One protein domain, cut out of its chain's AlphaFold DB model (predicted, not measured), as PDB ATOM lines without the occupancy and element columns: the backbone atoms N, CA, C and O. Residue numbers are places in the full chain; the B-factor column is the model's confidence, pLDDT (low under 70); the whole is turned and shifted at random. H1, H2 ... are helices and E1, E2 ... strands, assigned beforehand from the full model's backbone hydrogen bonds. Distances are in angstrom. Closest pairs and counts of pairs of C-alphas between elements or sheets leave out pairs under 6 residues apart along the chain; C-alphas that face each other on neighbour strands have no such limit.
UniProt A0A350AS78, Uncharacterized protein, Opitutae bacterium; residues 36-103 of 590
ATOM      1  N   ALA A  36     166.885 187.245 171.936       68.88
ATOM      2  CA  ALA A  36     166.205 188.519 171.871       68.88
ATOM      3  C   ALA A  36     165.198 188.575 173.024       68.88
ATOM      4  O   ALA A  36     164.397 187.657 173.228       68.88
ATOM      5  N   GLU A  37     165.275 189.641 173.814       77.56
ATOM      6  CA  GLU A  37     164.325 189.893 174.885       77.56
ATOM      7  C   GLU A  37     163.061 190.502 174.272       77.56
ATOM      8  O   GLU A  37     163.059 191.640 173.807       77.56
ATOM      9  N   TYR A  38     161.990 189.712 174.217       84.75
ATOM     10  CA  TYR A  38     160.684 190.163 173.743       84.75
ATOM     11  C   TYR A  38     159.779 190.469 174.939       84.75
ATOM     12  O   TYR A  38     159.707 189.669 175.875       84.75
ATOM     13  N   ASP A  39     159.040 191.582 174.891       89.19
ATOM     14  CA  ASP A  39     158.019 191.899 175.898       89.19
ATOM     15  C   ASP A  39     156.916 190.818 175.869       89.19
ATOM     16  O   ASP A  39     156.274 190.647 174.824       89.19
ATOM     17  N   PRO A  40     156.657 190.096 176.979       90.25
ATOM     18  CA  PRO A  40     155.601 189.085 177.065       90.25
ATOM     19  C   PRO A  40     154.204 189.604 176.681       90.25
ATOM     20  O   PRO A  40     153.380 188.832 176.191       90.25
ATOM     21  N   ASN A  41     153.950 190.907 176.845       93.81
ATOM     22  CA  ASN A  41     152.678 191.550 176.506       93.81
ATOM     23  C   ASN A  41     152.587 191.990 175.037       93.81
ATOM     24  O   ASN A  41     151.559 192.531 174.621       93.81
ATOM     25  N   SER A  42     153.631 191.754 174.236       92.81
ATOM     26  CA  SER A  42     153.639 192.084 172.810       92.81
ATOM     27  C   SER A  42     152.453 191.439 172.102       92.81
ATOM     28  O   SER A  42     152.231 190.232 172.210       92.81
ATOM     29  N   LYS A  43     151.703 192.234 171.336       94.75
ATOM     30  CA  LYS A  43     150.588 191.734 170.527       94.75
ATOM     31  C   LYS A  43     151.114 190.912 169.348       94.75
ATOM     32  O   LYS A  43     151.858 191.424 168.513       94.75
ATOM     33  N   VAL A  44     150.663 189.664 169.250       94.56
ATOM     34  CA  VAL A  44     150.993 188.719 168.174       94.56
ATOM     35  C   VAL A  44     149.737 188.219 167.459       94.56
ATOM     36  O   VAL A  44     148.619 188.317 167.973       94.56
ATOM     37  N   TYR A  45     149.930 187.689 166.253       93.69
ATOM     38  CA  TYR A  45     148.873 187.270 165.329       93.69
ATOM     39  C   TYR A  45     149.035 185.797 164.982       93.69
ATOM     40  O   TYR A  45     150.111 185.394 164.549       93.69
ATOM     41  N   CYS A  46     147.983 185.002 165.165       91.06
ATOM     42  CA  CYS A  46     147.989 183.571 164.877       91.06
ATOM     43  C   CYS A  46     147.559 183.291 163.437       91.06
ATOM     44  O   CYS A  46     146.518 183.777 162.997       91.06
ATOM     45  N   ASP A  47     148.342 182.473 162.738       88.69
ATOM     46  CA  ASP A  47     147.984 181.889 161.446       88.69
ATOM     47  C   ASP A  47     146.703 181.035 161.587       88.69
ATOM     48  O   ASP A  47     146.447 180.413 162.626       88.69
ATOM     49  N   ALA A  48     145.882 181.024 160.537       88.88
ATOM     50  CA  ALA A  48     144.633 180.257 160.483       88.88
ATOM     51  C   ALA A  48     144.871 178.798 160.047       88.88
ATOM     52  O   ALA A  48     144.253 177.856 160.554       88.88
ATOM     53  N   LEU A  49     145.820 178.593 159.129       86.25
ATOM     54  CA  LEU A  49     146.222 177.296 158.593       86.25
ATOM     55  C   LEU A  49     147.089 176.504 159.563       86.25
ATOM     56  O   LEU A  49     146.989 175.282 159.635       86.25
ATOM     57  N   TRP A  50     147.948 177.194 160.307       84.12
ATOM     58  CA  TRP A  50     148.899 176.590 161.234       84.12
ATOM     59  C   TRP A  50     148.824 177.321 162.563       84.12
ATOM     60  O   TRP A  50     148.701 178.536 162.577       84.12
ATOM     61  N   PHE A  51     148.956 176.623 163.690       88.94
ATOM     62  CA  PHE A  51     148.967 177.270 165.008       88.94
ATOM     63  C   PHE A  51     150.324 177.947 165.311       88.94
ATOM     64  O   PHE A  51     151.032 177.638 166.274       88.94
ATOM     65  N   ARG A  52     150.729 178.845 164.414       88.12
ATOM     66  CA  ARG A  52     151.963 179.628 164.441       88.12
ATOM     67  C   ARG A  52     151.602 181.086 164.660       88.12
ATOM     68  O   ARG A  52     150.602 181.543 164.120       88.12
ATOM     69  N   VAL A  53     152.430 181.819 165.399       90.19
ATOM     70  CA  VAL A  53     152.212 183.256 165.587       90.19
ATOM     71  C   VAL A  53     153.335 184.103 165.005       90.19
ATOM     72  O   VAL A  53     154.477 183.660 164.871       90.19
ATOM     73  N   HIS A  54     152.982 185.340 164.673       89.88
ATOM     74  CA  HIS A  54     153.870 186.348 164.112       89.88
ATOM     75  C   HIS A  54     153.751 187.659 164.885       89.88
ATOM     76  O   HIS A  54     152.666 188.017 165.352       89.88
ATOM     77  N   ALA A  55     154.861 188.392 164.980       89.06
ATOM     78  CA  ALA A  55     154.856 189.780 165.424       89.06
ATOM     79  C   ALA A  55     154.044 190.664 164.458       89.06
ATOM     80  O   ALA A  55     153.886 190.343 163.278       89.06
ATOM     81  N   GLY A  56     153.504 191.775 164.962       86.75
ATOM     82  CA  GLY A  56     152.614 192.650 164.192       86.75
ATOM     83  C   GLY A  56     153.273 193.401 163.029       86.75
ATOM     84  O   GLY A  56     152.550 193.902 162.168       86.75
ATOM     85  N   ASP A  57     154.596 193.489 163.017       85.31
ATOM     86  CA  ASP A  57     155.460 194.094 161.998       85.31
ATOM     87  C   ASP A  57     156.128 193.046 161.087       85.31
ATOM     88  O   ASP A  57     156.972 193.379 160.258       85.31
ATOM     89  N   CYS A  58     155.744 191.771 161.214       84.56
ATOM     90  CA  CYS A  58     156.285 190.695 160.394       84.56
ATOM     91  C   CYS A  58     155.991 190.932 158.898       84.56
ATOM     92  O   CYS A  58     154.820 191.013 158.523       84.56
ATOM     93  N   PRO A  59     157.011 190.950 158.019       76.50
ATOM     94  CA  PRO A  59     156.812 191.179 156.586       76.50
ATOM     95  C   PRO A  59     156.101 190.015 155.874       76.50
ATOM     96  O   PRO A  59     155.529 190.211 154.809       76.50
ATOM     97  N   GLU A  60     156.108 188.806 156.450       75.88
ATOM     98  CA  GLU A  60     155.374 187.643 155.919       75.88
ATOM     99  C   GLU A  60     153.907 187.588 156.402       75.88
ATOM    100  O   GLU A  60     153.159 186.683 156.017       75.88
ATOM    101  N   LEU A  61     153.476 188.514 157.271       84.12
ATOM    102  CA  LEU A  61     152.127 188.510 157.834       84.12
ATOM    103  C   LEU A  61     151.102 189.020 156.816       84.12
ATOM    104  O   LEU A  61     151.038 190.205 156.502       84.12
ATOM    105  N   ILE A  62     150.250 188.109 156.353       86.94
ATOM    106  CA  ILE A  62     149.087 188.412 155.509       86.94
ATOM    107  C   ILE A  62     147.799 188.503 156.327       86.94
ATOM    108  O   ILE A  62     147.693 187.843 157.362       86.94
ATOM    109  N   LEU A  63     146.825 189.278 155.827       87.75
ATOM    110  CA  LEU A  63     145.456 189.391 156.363       87.75
ATOM    111  C   LEU A  63     145.431 189.593 157.887       87.75
ATOM    112  O   LEU A  63     144.711 188.921 158.624       87.75
ATOM    113  N   LYS A  64     146.297 190.486 158.378       89.50
ATOM    114  CA  LYS A  64     146.543 190.732 159.809       89.50
ATOM    115  C   LYS A  64     145.251 191.039 160.568       89.50
ATOM    116  O   LYS A  64     145.079 190.615 161.707       89.50
ATOM    117  N   GLU A  65     144.373 191.796 159.932       88.56
ATOM    118  CA  GLU A  65     143.065 192.234 160.406       88.56
ATOM    119  C   GLU A  65     142.048 191.096 160.558       88.56
ATOM    120  O   GLU A  65     141.140 191.215 161.377       88.56
ATOM    121  N   GLU A  66     142.231 189.983 159.846       90.06
ATOM    122  CA  GLU A  66     141.339 188.814 159.891       90.06
ATOM    123  C   GLU A  66     141.842 187.727 160.858       90.06
ATOM    124  O   GLU A  66     141.139 186.758 161.146       90.06
ATOM    125  N   LYS A  67     143.059 187.882 161.396       90.88
ATOM    126  CA  LYS A  67     143.711 186.884 162.251       90.88
ATOM    127  C   LYS A  67     143.371 187.038 163.726       90.88
ATOM    128  O   LYS A  67     143.258 188.139 164.265       90.88
ATOM    129  N   LYS A  68     143.328 185.902 164.431       91.94
ATOM    130  CA  LYS A  68     143.224 185.875 165.896       91.94
ATOM    131  C   LYS A  68     144.452 186.540 166.521       91.94
ATOM    132  O   LYS A  68     145.585 186.165 166.220       91.94
ATOM    133  N   THR A  69     144.225 187.469 167.449       94.06
ATOM    134  CA  THR A  69     145.294 188.157 168.187       94.06
ATOM    135  C   THR A  69     145.382 187.687 169.631       94.06
ATOM    136  O   THR A  69     144.356 187.386 170.241       94.06
ATOM    137  N   MET A  70     146.590 187.670 170.182       95.62
ATOM    138  CA  MET A  70     146.879 187.369 171.589       95.62
ATOM    139  C   MET A  70     148.183 188.062 172.006       95.62
ATOM    140  O   MET A  70     148.845 188.679 171.169       95.62
ATOM    141  N   THR A  71     148.555 187.985 173.276       96.06
ATOM    142  CA  THR A  71     149.897 188.365 173.739       96.06
ATOM    143  C   THR A  71     150.911 187.258 173.446       96.06
ATOM    144  O   THR A  71     150.555 186.086 173.288       96.06
ATOM    145  N   LEU A  72     152.194 187.612 173.371       94.81
ATOM    146  CA  LEU A  72     153.282 186.653 173.183       94.81
ATOM    147  C   LEU A  72     153.317 185.603 174.306       94.81
ATOM    148  O   LEU A  72     153.526 184.421 174.036       94.81
ATOM    149  N   GLU A  73     153.047 186.005 175.551       94.88
ATOM    150  CA  GLU A  73     152.968 185.087 176.688       94.88
ATOM    151  C   GLU A  73     151.794 184.107 176.576       94.88
ATOM    152  O   GLU A  73     151.959 182.916 176.848       94.88
ATOM    153  N   GLU A  74     150.615 184.577 176.164       96.81
ATOM    154  CA  GLU A  74     149.456 183.709 175.918       96.81
ATOM    155  C   GLU A  74     149.733 182.713 174.791       96.81
ATOM    156  O   GLU A  74     149.381 181.539 174.915       96.81
ATOM    157  N   ALA A  75     150.399 183.153 173.719       94.75
ATOM    158  CA  ALA A  75     150.795 182.282 172.618       94.75
ATOM    159  C   ALA A  75     151.768 181.185 173.076       94.75
ATOM    160  O   ALA A  75     151.571 180.013 172.747       94.75
ATOM    161  N   ASP A  76     152.792 181.542 173.858       94.50
ATOM    162  CA  ASP A  76     153.761 180.578 174.388       94.50
ATOM    163  C   ASP A  76     153.078 179.583 175.331       94.50
ATOM    164  O   ASP A  76     153.185 178.376 175.124       94.50
ATOM    165  N   LYS A  77     152.268 180.072 176.284       95.81
ATOM    166  CA  LYS A  77     151.463 179.235 177.196       95.81
ATOM    167  C   LYS A  77     150.544 178.272 176.456       95.81
ATOM    168  O   LYS A  77     150.389 177.131 176.883       95.81
ATOM    169  N   ALA A  78     149.937 178.717 175.357       93.94
ATOM    170  CA  ALA A  78     149.078 177.879 174.532       93.94
ATOM    171  C   ALA A  78     149.862 176.854 173.694       93.94
ATOM    172  O   ALA A  78     149.253 176.005 173.051       93.94
ATOM    173  N   GLY A  79     151.196 176.911 173.682       91.69
ATOM    174  CA  GLY A  79     152.041 176.014 172.905       91.69
ATOM    175  C   GLY A  79     152.147 176.400 171.430       91.69
ATOM    176  O   GLY A  79     152.547 175.565 170.617       91.69
ATOM    177  N   ALA A  80     151.831 177.647 171.063       91.19
ATOM    178  CA  ALA A  80     151.958 178.124 169.691       91.19
ATOM    179  C   ALA A  80     153.396 177.991 169.176       91.19
ATOM    180  O   ALA A  80     154.367 177.902 169.939       91.19
ATOM    181  N   ARG A  81     153.556 177.970 167.854       87.06
ATOM    182  CA  ARG A  81     154.884 177.876 167.234       87.06
ATOM    183  C   ARG A  81     155.500 179.267 167.125       87.06
ATOM    184  O   ARG A  81     154.927 180.153 166.492       87.06
ATOM    185  N   LEU A  82     156.646 179.431 167.784       87.31
ATOM    186  CA  LEU A  82     157.314 180.696 168.088       87.31
ATOM    187  C   LEU A  82     158.794 180.597 167.726       87.31
ATOM    188  O   LEU A  82     159.436 179.608 168.066       87.31
ATOM    189  N   GLY A  83     159.335 181.620 167.065       74.81
ATOM    190  CA  GLY A  83     160.779 181.748 166.836       74.81
ATOM    191  C   GLY A  83     161.416 180.731 165.889       74.81
ATOM    192  O   GLY A  83     162.637 180.658 165.800       74.81
ATOM    193  N   GLU A  84     160.620 179.967 165.142       68.44
ATOM    194  CA  GLU A  84     161.133 178.927 164.251       68.44
ATOM    195  C   GLU A  84     161.444 179.447 162.835       68.44
ATOM    196  O   GLU A  84     160.582 180.016 162.163       68.44
ATOM    197  N   SER A  85     162.665 179.190 162.360       54.75
ATOM    198  CA  SER A  85     163.122 179.398 160.976       54.75
ATOM    199  C   SER A  85     163.464 178.061 160.300       54.75
ATOM    200  O   SER A  85     163.803 177.100 160.987       54.75
ATOM    201  N   GLY A  86     163.452 177.997 158.962       47.16
ATOM    202  CA  GLY A  86     163.981 176.842 158.209       47.16
ATOM    203  C   GLY A  86     162.937 175.882 157.629       47.16
ATOM    204  O   GLY A  86     163.298 174.886 157.005       47.16
ATOM    205  N   GLN A  87     161.650 176.200 157.760       50.19
ATOM    206  CA  GLN A  87     160.593 175.425 157.118       50.19
ATOM    207  C   GLN A  87     160.579 175.693 155.615       50.19
ATOM    208  O   GLN A  87     160.720 176.840 155.191       50.19
ATOM    209  N   SER A  88     160.382 174.648 154.800       41.25
ATOM    210  CA  SER A  88     160.305 174.747 153.328       41.25
ATOM    211  C   SER A  88     159.473 175.967 152.881       41.25
ATOM    212  O   SER A  88     158.242 175.915 152.930       41.25
ATOM    213  N   GLY A  89     160.153 177.033 152.435       47.12
ATOM    214  CA  GLY A  89     159.550 178.257 151.894       47.12
ATOM    215  C   GLY A  89     159.454 179.476 152.823       47.12
ATOM    216  O   GLY A  89     158.874 180.459 152.386       47.12
ATOM    217  N   ARG A  90     159.980 179.450 154.058       55.41
ATOM    218  CA  ARG A  90     159.962 180.610 154.977       55.41
ATOM    219  C   ARG A  90     161.337 180.817 155.612       55.41
ATOM    220  O   ARG A  90     161.752 180.040 156.477       55.41
ATOM    221  N   THR A  91     162.071 181.815 155.126       52.50
ATOM    222  CA  THR A  91     163.455 182.102 155.540       52.50
ATOM    223  C   THR A  91     163.538 183.107 156.684       52.50
ATOM    224  O   THR A  91     164.530 183.086 157.407       52.50
ATOM    225  N   ASN A  92     162.493 183.914 156.909       63.50
ATOM    226  CA  ASN A  92     162.476 184.945 157.943       63.50
ATOM    227  C   ASN A  92     161.508 184.562 159.072       63.50
ATOM    228  O   ASN A  92     160.339 184.255 158.845       63.50
ATOM    229  N   CYS A  93     161.990 184.568 160.316       73.69
ATOM    230  CA  CYS A  93     161.135 184.432 161.492       73.69
ATOM    231  C   CYS A  93     161.175 185.736 162.288       73.69
ATOM    232  O   CYS A  93     162.205 186.086 162.851       73.69
ATOM    233  N   CYS A  94     160.048 186.444 162.357       83.56
ATOM    234  CA  CYS A  94     159.919 187.714 163.083       83.56
ATOM    235  C   CYS A  94     160.062 187.593 164.611       83.56
ATOM    236  O   CYS A  94     160.126 188.602 165.296       83.56
ATOM    237  N   LEU A  95     160.105 186.367 165.140       87.00
ATOM    238  CA  LEU A  95     160.327 186.072 166.559       87.00
ATOM    239  C   LEU A  95     161.603 185.239 166.767       87.00
ATOM    240  O   LEU A  95     161.720 184.503 167.748       87.00
ATOM    241  N   MET A  96     162.539 185.276 165.808       84.88
ATOM    242  CA  MET A  96     163.793 184.523 165.884       84.88
ATOM    243  C   MET A  96     164.534 184.848 167.190       84.88
ATOM    244  O   MET A  96     164.581 185.998 167.620       84.88
ATOM    245  N   GLY A  97     165.081 183.822 167.843       79.25
ATOM    246  CA  GLY A  97     165.774 183.980 169.126       79.25
ATOM    247  C   GLY A  97     164.861 184.084 170.356       79.25
ATOM    248  O   GLY A  97     165.381 184.236 171.457       79.25
ATOM    249  N   TYR A  98     163.531 183.975 170.211       85.94
ATOM    250  CA  TYR A  98     162.624 183.890 171.361       85.94
ATOM    251  C   TYR A  98     162.891 182.624 172.193       85.94
ATOM    252  O   TYR A  98     162.761 181.497 171.703       85.94
ATOM    253  N   ASN A  99     163.206 182.807 173.477       84.75
ATOM    254  CA  ASN A  99     163.378 181.713 174.431       84.75
ATOM    255  C   ASN A  99     162.025 181.255 174.979       84.75
ATOM    256  O   ASN A  99     161.464 181.872 175.887       84.75
ATOM    257  N   ARG A 100     161.521 180.141 174.446       86.31
ATOM    258  CA  ARG A 100     160.271 179.533 174.909       86.31
ATOM    259  C   ARG A 100     160.311 179.170 176.389       86.31
ATOM    260  O   ARG A 100     161.272 178.565 176.862       86.31
ATOM    261  N   LYS A 101     159.214 179.459 177.084       90.25
ATOM    262  CA  LYS A 101     158.973 179.059 178.478       90.25
ATOM    263  C   LYS A 101     158.127 177.789 178.570       90.25
ATOM    264  O   LYS A 101     158.207 177.080 179.570       90.25
ATOM    265  N   TYR A 102     157.340 177.495 177.534       91.94
ATOM    266  CA  TYR A 102     156.399 176.377 177.499       91.94
ATOM    267  C   TYR A 102     156.639 175.475 176.272       91.94
ATOM    268  O   TYR A 102     157.124 175.950 175.234       91.94
ATOM    269  N   PRO A 103     156.331 174.164 176.365       88.50
ATOM    270  CA  PRO A 103     156.537 173.225 175.264       88.50
ATOM    271  C   PRO A 103     155.659 173.554 174.049       88.50
ATOM    272  O   PRO A 103     154.577 174.127 174.175       88.50
TER     273      PRO A 103
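This is residues 36 to 103 of the 590 residues of an uncharacterized protein of Opitutae bacterium (UniProt A0A350AS78). Little regular structure is present: a small sheet of three short strands, E2, E1 and E3, has one short helix, H1, standing up from it, and long loops, residues 56 to 67 and 78 to 103, make up much of the rest. Residues 78 to 103, with no named element, fold back on themselves beyond edge strand E2. The 68 printed residues run E1, E2, E3, H1; the sheet order is E2, E1, E3, antiparallel. The class is mixed, with 17 residues in named elements; the whole is compact, radius of gyration of the C-alphas 11.0 A, spanning 26 by 25 by 19 A.

E1, residues 43 to 46, begins at C-alpha (150.588, 191.734, 170.527) and measures 10.3 A. E2 is residues 53 to 55, 7.0 A; E3 is 68 to 71, 10.6 A. H1, 72 to 77, 8.6 A, ends at C-alpha (151.463, 179.235, 177.196).

Hairpin E1 and E2 has N 45 and O 54 at 2.9 A, within hydrogen-bond range. E1 and E3 are antiparallel at 140 degrees, with N 44 and O 70 at 2.8 A. H1 is on the sheet at a height of 8.4 A, only just over E1 and E3, with 3 C-alphas on each; the closest C-alphas of E1 and H1, Val 44 and Leu 72, are 5.9 A apart. In H1 every O i to N i+4 pair is within hydrogen-bond range.

The printed part has no cut. The link E2 to E3 is long, 12 residues. Residues 36 and 84 to 92 have pLDDT under 70.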